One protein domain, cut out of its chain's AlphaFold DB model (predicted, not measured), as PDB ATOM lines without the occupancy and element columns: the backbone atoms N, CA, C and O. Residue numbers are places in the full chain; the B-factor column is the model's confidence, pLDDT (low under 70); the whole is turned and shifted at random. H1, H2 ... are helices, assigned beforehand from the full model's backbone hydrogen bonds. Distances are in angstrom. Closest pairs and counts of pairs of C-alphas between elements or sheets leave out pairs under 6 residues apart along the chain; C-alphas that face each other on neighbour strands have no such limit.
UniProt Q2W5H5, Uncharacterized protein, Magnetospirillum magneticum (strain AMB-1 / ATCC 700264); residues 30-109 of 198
ATOM      1  N   GLU A  30     154.250 154.689 160.143       70.44
ATOM      2  CA  GLU A  30     153.112 154.308 159.305       70.44
ATOM      3  C   GLU A  30     152.154 155.480 159.103       70.44
ATOM      4  O   GLU A  30     151.697 155.719 157.984       70.44
ATOM      5  N   ARG A  31     151.916 156.274 160.155       72.31
ATOM      6  CA  ARG A  31     151.094 157.486 160.052       72.31
ATOM      7  C   ARG A  31     151.748 158.580 159.206       72.31
ATOM      8  O   ARG A  31     151.040 159.302 158.510       72.31
ATOM      9  N   LEU A  32     153.073 158.723 159.259       70.31
ATOM     10  CA  LEU A  32     153.811 159.728 158.483       70.31
ATOM     11  C   LEU A  32     154.029 159.301 157.023       70.31
ATOM     12  O   LEU A  32     153.941 160.137 156.130       70.31
ATOM     13  N   CYS A  33     154.271 158.018 156.761       68.38
ATOM     14  CA  CYS A  33     154.449 157.429 155.428       68.38
ATOM     15  C   CYS A  33     153.138 156.816 154.908       68.38
ATOM     16  O   CYS A  33     153.119 155.697 154.383       68.38
ATOM     17  N   GLY A  34     152.035 157.543 155.091       75.12
ATOM     18  CA  GLY A  34     150.703 157.106 154.694       75.12
ATOM     19  C   GLY A  34     150.551 156.892 153.177       75.12
ATOM     20  O   GLY A  34     151.442 157.235 152.392       75.12
ATOM     21  N   PRO A  35     149.399 156.355 152.734       78.25
ATOM     22  CA  PRO A  35     149.148 156.016 151.328       78.25
ATOM     23  C   PRO A  35     149.315 157.215 150.385       78.25
ATOM     24  O   PRO A  35     149.841 157.070 149.288       78.25
ATOM     25  N   LEU A  36     148.960 158.413 150.846       77.62
ATOM     26  CA  LEU A  36     149.086 159.658 150.087       77.62
ATOM     27  C   LEU A  36     150.537 160.071 149.836       77.62
ATOM     28  O   LEU A  36     150.882 160.500 148.741       77.62
ATOM     29  N   VAL A  37     151.406 159.916 150.836       81.62
ATOM     30  CA  VAL A  37     152.838 160.217 150.700       81.62
ATOM     31  C   VAL A  37     153.496 159.244 149.725       81.62
ATOM     32  O   VAL A  37     154.349 159.644 148.934       81.62
ATOM     33  N   LYS A  38     153.073 157.974 149.755       81.50
ATOM     34  CA  LYS A  38     153.513 156.968 148.784       81.50
ATOM     35  C   LYS A  38     153.058 157.341 147.374       81.50
ATOM     36  O   LYS A  38     153.913 157.428 146.503       81.50
ATOM     37  N   ALA A  39     151.777 157.667 147.194       81.50
ATOM     38  CA  ALA A  39     151.232 158.097 145.908       81.50
ATOM     39  C   ALA A  39     151.957 159.335 145.355       81.50
ATOM     40  O   ALA A  39     152.348 159.341 144.197       81.50
ATOM     41  N   ALA A  40     152.231 160.343 146.189       83.38
ATOM     42  CA  ALA A  40     152.966 161.535 145.767       83.38
ATOM     43  C   ALA A  40     154.412 161.216 145.352       83.38
ATOM     44  O   ALA A  40     154.896 161.727 144.344       83.38
ATOM     45  N   ALA A  41     155.099 160.344 146.101       83.94
ATOM     46  CA  ALA A  41     156.432 159.873 145.728       83.94
ATOM     47  C   ALA A  41     156.411 159.082 144.409       83.94
ATOM     48  O   ALA A  41     157.315 159.241 143.593       83.94
ATOM     49  N   ASP A  42     155.384 158.255 144.195       86.00
ATOM     50  CA  ASP A  42     155.190 157.473 142.972       86.00
ATOM     51  C   ASP A  42     154.916 158.363 141.756       86.00
ATOM     52  O   ASP A  42     155.557 158.187 140.721       86.00
ATOM     53  N   SER A  43     154.023 159.345 141.884       85.00
ATOM     54  CA  SER A  43     153.733 160.321 140.829       85.00
ATOM     55  C   SER A  43     154.974 161.129 140.456       85.00
ATOM     56  O   SER A  43     155.272 161.283 139.277       85.00
ATOM     57  N   LEU A  44     155.751 161.583 141.444       85.44
ATOM     58  CA  LEU A  44     156.963 162.364 141.191       85.44
ATOM     59  C   LEU A  44     158.055 161.515 140.514       85.44
ATOM     60  O   LEU A  44     158.708 161.965 139.573       85.44
ATOM     61  N   LEU A  45     158.235 160.262 140.945       84.88
ATOM     62  CA  LEU A  45     159.158 159.329 140.290       84.88
ATOM     63  C   LEU A  45     158.724 158.975 138.865       84.88
ATOM     64  O   LEU A  45     159.589 158.748 138.016       84.88
ATOM     65  N   ARG A  46     157.414 158.921 138.604       85.88
ATOM     66  CA  ARG A  46     156.855 158.703 137.268       85.88
ATOM     67  C   ARG A  46     157.152 159.888 136.352       85.88
ATOM     68  O   ARG A  46     157.740 159.661 135.301       85.88
ATOM     69  N   ASP A  47     156.876 161.113 136.795       85.88
ATOM     70  CA  ASP A  47     157.175 162.334 136.030       85.88
ATOM     71  C   ASP A  47     158.665 162.409 135.653       85.88
ATOM     72  O   ASP A  47     159.020 162.676 134.508       85.88
ATOM     73  N   LEU A  48     159.562 162.099 136.595       83.81
ATOM     74  CA  LEU A  48     161.004 162.089 136.323       83.81
ATOM     75  C   LEU A  48     161.459 160.934 135.433       83.81
ATOM     76  O   LEU A  48     162.451 161.073 134.724       83.81
ATOM     77  N   LYS A  49     160.770 159.790 135.474       86.31
ATOM     78  CA  LYS A  49     161.035 158.676 134.558       86.31
ATOM     79  C   LYS A  49     160.632 159.033 133.130       86.31
ATOM     80  O   LYS A  49     161.334 158.653 132.204       86.31
ATOM     81  N   GLU A  50     159.514 159.733 132.964       86.75
ATOM     82  CA  GLU A  50     159.038 160.200 131.661       86.75
ATOM     83  C   GLU A  50     159.950 161.297 131.095       86.75
ATOM     84  O   GLU A  50     160.288 161.257 129.916       86.75
ATOM     85  N   ALA A  51     160.416 162.225 131.938       85.62
ATOM     86  CA  ALA A  51     161.333 163.290 131.527       85.62
ATOM     87  C   ALA A  51     162.763 162.795 131.235       85.62
ATOM     88  O   ALA A  51     163.427 163.314 130.337       85.62
ATOM     89  N   HIS A  52     163.250 161.805 131.991       85.12
ATOM     90  CA  HIS A  52     164.610 161.271 131.878       85.12
ATOM     91  C   HIS A  52     164.601 159.732 131.911       85.12
ATOM     92  O   HIS A  52     164.938 159.131 132.940       85.12
ATOM     93  N   PRO A  53     164.223 159.074 130.797       83.56
ATOM     94  CA  PRO A  53     164.105 157.614 130.735       83.56
ATOM     95  C   PRO A  53     165.444 156.896 130.950       83.56
ATOM     96  O   PRO A  53     165.462 155.805 131.521       83.56
ATOM     97  N   ASP A  54     166.551 157.536 130.574       85.38
ATOM     98  CA  ASP A  54     167.900 156.967 130.648       85.38
ATOM     99  C   ASP A  54     168.512 157.027 132.058       85.38
ATOM    100  O   ASP A  54     169.501 156.352 132.341       85.38
ATOM    101  N   MET A  55     167.927 157.807 132.979       83.31
ATOM    102  CA  MET A  55     168.426 157.905 134.351       83.31
ATOM    103  C   MET A  55     168.056 156.672 135.173       83.31
ATOM    104  O   MET A  55     166.894 156.240 135.228       83.31
ATOM    105  N   SER A  56     169.019 156.166 135.944       82.00
ATOM    106  CA  SER A  56     168.743 155.109 136.912       82.00
ATOM    107  C   SER A  56     167.767 155.598 137.992       82.00
ATOM    108  O   SER A  56     167.689 156.784 138.323       82.00
ATOM    109  N   GLU A  57     166.988 154.686 138.574       76.31
ATOM    110  CA  GLU A  57     166.022 155.045 139.624       76.31
ATOM    111  C   GLU A  57     166.710 155.659 140.856       76.31
ATOM    112  O   GLU A  57     166.190 156.592 141.467       76.31
ATOM    113  N   ALA A  58     167.920 155.198 141.186       75.94
ATOM    114  CA  ALA A  58     168.711 155.737 142.288       75.94
ATOM    115  C   ALA A  58     169.146 157.191 142.039       75.94
ATOM    116  O   ALA A  58     169.083 158.013 142.956       75.94
ATOM    117  N   GLU A  59     169.545 157.520 140.807       81.06
ATOM    118  CA  GLU A  59     169.876 158.891 140.410       81.06
ATOM    119  C   GLU A  59     168.637 159.780 140.393       81.06
ATOM    120  O   GLU A  59     168.702 160.906 140.886       81.06
ATOM    121  N   ARG A  60     167.487 159.264 139.934       81.31
ATOM    122  CA  ARG A  60     166.198 159.971 140.024       81.31
ATOM    123  C   ARG A  60     165.865 160.307 141.473       81.31
ATOM    124  O   ARG A  60     165.640 161.469 141.791       81.31
ATOM    125  N   ILE A  61     165.925 159.339 142.389       82.06
ATOM    126  CA  ILE A  61     165.664 159.584 143.817       82.06
ATOM    127  C   ILE A  61     166.666 160.586 144.413       82.06
ATOM    128  O   ILE A  61     166.279 161.454 145.201       82.06
ATOM    129  N   ALA A  62     167.947 160.499 144.047       81.75
ATOM    130  CA  ALA A  62     168.968 161.430 144.519       81.75
ATOM    131  C   ALA A  62     168.732 162.863 144.010       81.75
ATOM    132  O   ALA A  62     168.879 163.806 144.790       81.75
ATOM    133  N   ALA A  63     168.330 163.023 142.748       81.88
ATOM    134  CA  ALA A  63     167.975 164.309 142.156       81.88
ATOM    135  C   ALA A  63     166.770 164.931 142.874       81.88
ATOM    136  O   ALA A  63     166.843 166.075 143.319       81.88
ATOM    137  N   ILE A  64     165.720 164.138 143.107       82.75
ATOM    138  CA  ILE A  64     164.521 164.555 143.848       82.75
ATOM    139  C   ILE A  64     164.903 165.061 145.238       82.75
ATOM    140  O   ILE A  64     164.533 166.159 145.632       82.75
ATOM    141  N   ARG A  65     165.697 164.292 145.991       79.56
ATOM    142  CA  ARG A  65     166.083 164.660 147.363       79.56
ATOM    143  C   ARG A  65     166.887 165.956 147.462       79.56
ATOM    144  O   ARG A  65     166.892 166.553 148.538       79.56
ATOM    145  N   ARG A  66     167.592 166.347 146.397       80.06
ATOM    146  CA  ARG A  66     168.370 167.592 146.336       80.06
ATOM    147  C   ARG A  66     167.509 168.807 145.984       80.06
ATOM    148  O   ARG A  66     167.974 169.923 146.191       80.06
ATOM    149  N   ALA A  67     166.279 168.613 145.502       78.69
ATOM    150  CA  ALA A  67     165.380 169.711 145.178       78.69
ATOM    151  C   ALA A  67     164.924 170.448 146.460       78.69
ATOM    152  O   ALA A  67     164.397 169.803 147.377       78.69
ATOM    153  N   PRO A  68     165.097 171.782 146.543       70.81
ATOM    154  CA  PRO A  68     164.643 172.570 147.692       70.81
ATOM    155  C   PRO A  68     163.109 172.545 147.832       70.81
ATOM    156  O   PRO A  68     162.604 172.376 148.945       70.81
ATOM    157  N   ASP A  69     162.396 172.535 146.701       81.94
ATOM    158  CA  ASP A  69     160.929 172.663 146.611       81.94
ATOM    159  C   ASP A  69     160.215 171.312 146.424       81.94
ATOM    160  O   ASP A  69     159.107 171.197 145.897       81.94
ATOM    161  N   LEU A  70     160.860 170.243 146.892       80.38
ATOM    162  CA  LEU A  70     160.372 168.864 146.858       80.38
ATOM    163  C   LEU A  70     158.880 168.672 147.221       80.38
ATOM    164  O   LEU A  70     158.202 167.932 146.507       80.38
ATOM    165  N   PRO A  71     158.327 169.265 148.301       78.56
ATOM    166  CA  PRO A  71     156.912 169.074 148.617       78.56
ATOM    167  C   PRO A  71     155.969 169.685 147.576       78.56
ATOM    168  O   PRO A  71     154.944 169.077 147.284       78.56
ATOM    169  N   GLU A  72     156.304 170.840 147.008       81.94
ATOM    170  CA  GLU A  72     155.475 171.522 146.006       81.94
ATOM    171  C   GLU A  72     155.497 170.766 144.679       81.94
ATOM    172  O   GLU A  72     154.445 170.517 144.091       81.94
ATOM    173  N   GLN A  73     156.673 170.280 144.270       82.94
ATOM    174  CA  GLN A  73     156.810 169.404 143.105       82.94
ATOM    175  C   GLN A  73     156.020 168.099 143.276       82.94
ATOM    176  O   GLN A  73     155.409 167.618 142.325       82.94
ATOM    177  N   ALA A  74     155.986 167.541 144.491       81.44
ATOM    178  CA  ALA A  74     155.247 166.311 144.780       81.44
ATOM    179  C   ALA A  74     153.737 166.518 144.786       81.44
ATOM    180  O   ALA A  74     153.008 165.655 144.304       81.44
ATOM    181  N   ILE A  75     153.264 167.657 145.292       79.62
ATOM    182  CA  ILE A  75     151.848 168.027 145.223       79.62
ATOM    183  C   ILE A  75     151.441 168.260 143.764       79.62
ATOM    184  O   ILE A  75     150.425 167.726 143.331       79.62
ATOM    185  N   ALA A  76     152.250 168.983 142.984       82.25
ATOM    186  CA  ALA A  76     151.983 169.220 141.567       82.25
ATOM    187  C   ALA A  76     151.947 167.912 140.758       82.25
ATOM    188  O   ALA A  76     151.016 167.694 139.985       82.25
ATOM    189  N   ALA A  77     152.914 167.015 140.975       82.94
ATOM    190  CA  ALA A  77     152.930 165.691 140.355       82.94
ATOM    191  C   ALA A  77     151.705 164.860 140.768       82.94
ATOM    192  O   ALA A  77     151.054 164.245 139.926       82.94
ATOM    193  N   LEU A  78     151.339 164.876 142.051       82.69
ATOM    194  CA  LEU A  78     150.163 164.159 142.540       82.69
ATOM    195  C   LEU A  78     148.874 164.670 141.883       82.69
ATOM    196  O   LEU A  78     148.072 163.858 141.438       82.69
ATOM    197  N   LEU A  79     148.688 165.989 141.777       82.62
ATOM    198  CA  LEU A  79     147.502 166.588 141.153       82.62
ATOM    199  C   LEU A  79     147.394 166.267 139.654       82.62
ATOM    200  O   LEU A  79     146.281 166.111 139.158       82.62
ATOM    201  N   ARG A  80     148.523 166.118 138.945       83.00
ATOM    202  CA  ARG A  80     148.536 165.691 137.534       83.00
ATOM    203  C   ARG A  80     148.022 164.262 137.346       83.00
ATOM    204  O   ARG A  80     147.257 164.010 136.423       83.00
ATOM    205  N   HIS A  81     148.430 163.336 138.215       81.31
ATOM    206  CA  HIS A  81     148.068 161.912 138.100       81.31
ATOM    207  C   HIS A  81     146.778 161.544 138.843       81.31
ATOM    208  O   HIS A  81     146.145 160.539 138.525       81.31
ATOM    209  N   HIS A  82     146.387 162.341 139.837       77.62
ATOM    210  CA  HIS A  82     145.258 162.081 140.725       77.62
ATOM    211  C   HIS A  82     144.498 163.379 141.066       77.62
ATOM    212  O   HIS A  82     144.544 163.848 142.207       77.62
ATOM    213  N   PRO A  83     143.751 163.950 140.102       68.88
ATOM    214  CA  PRO A  83     143.093 165.252 140.253       68.88
ATOM    215  C   PRO A  83     141.966 165.275 141.300       68.88
ATOM    216  O   PRO A  83     141.558 166.344 141.741       68.88
ATOM    217  N   THR A  84     141.453 164.113 141.713       70.75
ATOM    218  CA  THR A  84     140.361 163.982 142.694       70.75
ATOM    219  C   THR A  84     140.837 163.847 144.141       70.75
ATOM    220  O   THR A  84     140.010 163.805 145.053       70.75
ATOM    221  N   LEU A  85     142.149 163.758 144.386       65.38
ATOM    222  CA  LEU A  85     142.676 163.701 145.748       65.38
ATOM    223  C   LEU A  85     142.657 165.098 146.389       65.38
ATOM    224  O   LEU A  85     142.947 166.085 145.713       65.38
ATOM    225  N   PRO A  86     142.352 165.205 147.696       59.00
ATOM    226  CA  PRO A  86     142.333 166.493 148.378       59.00
ATOM    227  C   PRO A  86     143.706 167.170 148.276       59.00
ATOM    228  O   PRO A  86     144.731 166.570 148.607       59.00
ATOM    229  N   ALA A  87     143.723 168.422 147.814       57.31
ATOM    230  CA  ALA A  87     144.936 169.223 147.725       57.31
ATOM    231  C   ALA A  87     145.494 169.475 149.135       57.31
ATOM    232  O   ALA A  87     144.809 170.001 150.013       57.31
ATOM    233  N   PHE A  88     146.743 169.072 149.365       61.62
ATOM    234  CA  PHE A  88     147.405 169.240 150.656       61.62
ATOM    235  C   PHE A  88     148.137 170.575 150.740       61.62
ATOM    236  O   PHE A  88     148.779 171.013 149.788       61.62
ATOM    237  N   SER A  89     148.128 171.170 151.935       55.19
ATOM    238  CA  SER A  89     149.132 172.159 152.318       55.19
ATOM    239  C   SER A  89     150.454 171.444 152.614       55.19
ATOM    240  O   SER A  89     150.452 170.298 153.076       55.19
ATOM    241  N   GLY A  90     151.589 172.103 152.369       60.81
ATOM    242  CA  GLY A  90     152.956 171.625 152.637       60.81
ATOM    243  C   GLY A  90     153.278 171.391 154.124       60.81
ATOM    244  O   GLY A  90     154.305 171.841 154.644       60.81
ATOM    245  N   SER A  91     152.404 170.692 154.848       74.62
ATOM    246  CA  SER A  91     152.540 170.369 156.258       74.62
ATOM    247  C   SER A  91     153.862 169.651 156.524       74.62
ATOM    248  O   SER A  91     154.387 168.897 155.699       74.62
ATOM    249  N   TRP A  92     154.426 169.893 157.704       79.06
ATOM    250  CA  TRP A  92     155.690 169.282 158.108       79.06
ATOM    251  C   TRP A  92     155.627 167.742 158.074       79.06
ATOM    252  O   TRP A  92     156.614 167.101 157.720       79.06
ATOM    253  N   LYS A  93     154.453 167.151 158.361       78.12
ATOM    254  CA  LYS A  93     154.213 165.699 158.314       78.12
ATOM    255  C   LYS A  93     154.373 165.147 156.901       78.12
ATOM    256  O   LYS A  93     155.061 164.147 156.722       78.12
ATOM    257  N   PHE A  94     153.793 165.823 155.907       78.31
ATOM    258  CA  PHE A  94     153.931 165.452 154.499       78.31
ATOM    259  C   PHE A  94     155.384 165.582 154.030       78.31
ATOM    260  O   PHE A  94     155.939 164.635 153.479       78.31
ATOM    261  N   ARG A  95     156.044 166.709 154.344       79.62
ATOM    262  CA  ARG A  95     157.467 166.940 154.025       79.62
ATOM    263  C   ARG A  95     158.371 165.849 154.597       79.62
ATOM    264  O   ARG A  95     159.219 165.304 153.888       79.62
ATOM    265  N   TYR A  96     158.186 165.523 155.874       81.69
ATOM    266  CA  TYR A  96     158.970 164.499 156.556       81.69
ATOM    267  C   TYR A  96     158.678 163.099 156.004       81.69
ATOM    268  O   TYR A  96     159.610 162.370 155.661       81.69
ATOM    269  N   GLY A  97     157.399 162.740 155.855       81.00
ATOM    270  CA  GLY A  97     156.974 161.462 155.285       81.00
ATOM    271  C   GLY A  97     157.522 161.243 153.875       81.00
ATOM    272  O   GLY A  97     158.007 160.154 153.568       81.00
ATOM    273  N   LEU A  98     157.502 162.277 153.030       82.50
ATOM    274  CA  LEU A  98     157.980 162.217 151.648       82.50
ATOM    275  C   LEU A  98     159.496 162.013 151.590       82.50
ATOM    276  O   LEU A  98     159.967 161.064 150.962       82.50
ATOM    277  N   ARG A  99     160.267 162.834 152.319       83.44
ATOM    278  CA  ARG A  99     161.732 162.681 152.421       83.44
ATOM    279  C   ARG A  99     162.120 161.301 152.942       83.44
ATOM    280  O   ARG A  99     163.065 160.696 152.442       83.44
ATOM    281  N   ARG A 100     161.380 160.794 153.925       79.88
ATOM    282  CA  ARG A 100     161.602 159.474 154.509       79.88
ATOM    283  C   ARG A 100     161.252 158.344 153.546       79.88
ATOM    284  O   ARG A 100     162.026 157.401 153.433       79.88
ATOM    285  N   THR A 101     160.131 158.439 152.837       80.88
ATOM    286  CA  THR A 101     159.724 157.448 151.828       80.88
ATOM    287  C   THR A 101     160.763 157.364 150.713       80.88
ATOM    288  O   THR A 101     161.169 156.267 150.342       80.88
ATOM    289  N   LEU A 102     161.270 158.508 150.247       79.50
ATOM    290  CA  LEU A 102     162.356 158.570 149.266       79.50
ATOM    291  C   LEU A 102     163.680 158.031 149.821       79.50
ATOM    292  O   LEU A 102     164.371 157.301 149.123       79.50
ATOM    293  N   ALA A 103     164.030 158.326 151.077       78.00
ATOM    294  CA  ALA A 103     165.225 157.770 151.714       78.00
ATOM    295  C   ALA A 103     165.150 156.240 151.841       78.00
ATOM    296  O   ALA A 103     166.105 155.555 151.480       78.00
ATOM    297  N   LEU A 104     164.002 155.701 152.270       73.44
ATOM    298  CA  LEU A 104     163.750 154.258 152.308       73.44
ATOM    299  C   LEU A 104     163.895 153.654 150.907       73.44
ATOM    300  O   LEU A 104     164.614 152.672 150.726       73.44
ATOM    301  N   ARG A 105     163.282 154.287 149.900       72.00
ATOM    302  CA  ARG A 105     163.387 153.882 148.493       72.00
ATOM    303  C   ARG A 105     164.774 154.040 147.895       72.00
ATOM    304  O   ARG A 105     165.026 153.356 146.926       72.00
ATOM    305  N   GLN A 106     165.650 154.886 148.439       68.19
ATOM    306  CA  GLN A 106     167.053 155.009 148.022       68.19
ATOM    307  C   GLN A 106     167.950 153.972 148.698       68.19
ATOM    308  O   GLN A 106     168.927 153.519 148.110       68.19
ATOM    309  N   SER A 107     167.630 153.581 149.932       59.91
ATOM    310  CA  SER A 107     168.283 152.434 150.563       59.91
ATOM    311  C   SER A 107     167.866 151.110 149.914       59.91
ATOM    312  O   SER A 107     168.657 150.179 149.883       59.91
ATOM    313  N   LEU A 108     166.664 151.034 149.340       53.22
ATOM    314  CA  LEU A 108     166.111 149.827 148.719       53.22
ATOM    315  C   LEU A 108     166.720 149.377 147.367       53.22
ATOM    316  O   LEU A 108     166.797 148.168 147.190       53.22
ATOM    317  N   PRO A 109     167.213 150.203 146.418       46.50
ATOM    318  CA  PRO A 109     167.669 149.715 145.114       46.50
ATOM    319  C   PRO A 109     169.106 149.183 145.202       46.50
ATOM    320  O   PRO A 109     169.515 148.359 144.395       46.50
TER     321      PRO A 109
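This is residues 30 to 109 of the 198 residues of an uncharacterized protein of Magnetospirillum magneticum (strain AMB-1 / ATCC 700264) (UniProt Q2W5H5). Four helices pack into a small, rounded, crossed cluster: H1, the longest by residues, is crossed nearly at a right angle by H3, and H4 covers one side, touching the other three. H1 and H4 meet near the start of H1 and spread apart from there, with H2 packed between the later parts of both. The 80 printed residues hold H1, H2, H3 and H4 in chain order and no named strand; the class is all helix. The whole is compact, with a radius of gyration of the C-alphas of 11.8 A and spans of 33 by 24 by 21 A.

H1, residues 35 to 51, begins at C-alpha 35 (149.148, 156.016, 151.328) and is 24.4 A long. H2 is residues 57 to 66, 14.4 A, and H3 residues 70 to 81, 16.6 A. H4, residues 92 to 107, 22.3 A, ends at C-alpha 107 (168.283, 152.434, 150.563).

H1 and H3 touch, about perpendicular at 84 degrees; their closest C-alphas, of Ala 40 and Leu 78, are 5.0 A apart. With residues 45 to 49 alone H1 touches H2, closest at the C-alphas of Leu 48 and Arg 60, 6.7 A, only just about perpendicular at 72 degrees. With residues 37 to 41 alone it touches H4, closest at the C-alphas of Val 37 and Leu 98, 5.6 A, a steep tilt of 59 degrees, the same way. H4 touches H2 with residues 99 to 106 alone, closest at the C-alphas of Ala 58 and Gln 106, 6.0 A; they run opposite ways at a shallow tilt of 34 degrees, only just short of steep. Residues 70 to 71 of H3 touch residues 94 to 98 of H4, closest at the C-alphas of Pro 71 and Arg 95, 5.8 A, about perpendicular at 85 degrees. H2 and H3 are close but not clearly touching. In H1, H2, H3 and H4 every O i to N i+4 pair is within hydrogen-bond range.

The C-alphas farthest apart, of Arg 31 and Asp 54, are 33.9 A apart. The printed part has no cut; the links H1 to H2 and H2 to H3 are tight, and H3 to H4 is short. Mean pLDDT of the printed part is 77.5, with residues 33, 83, 85 to 90 and 106 to 109 under 70.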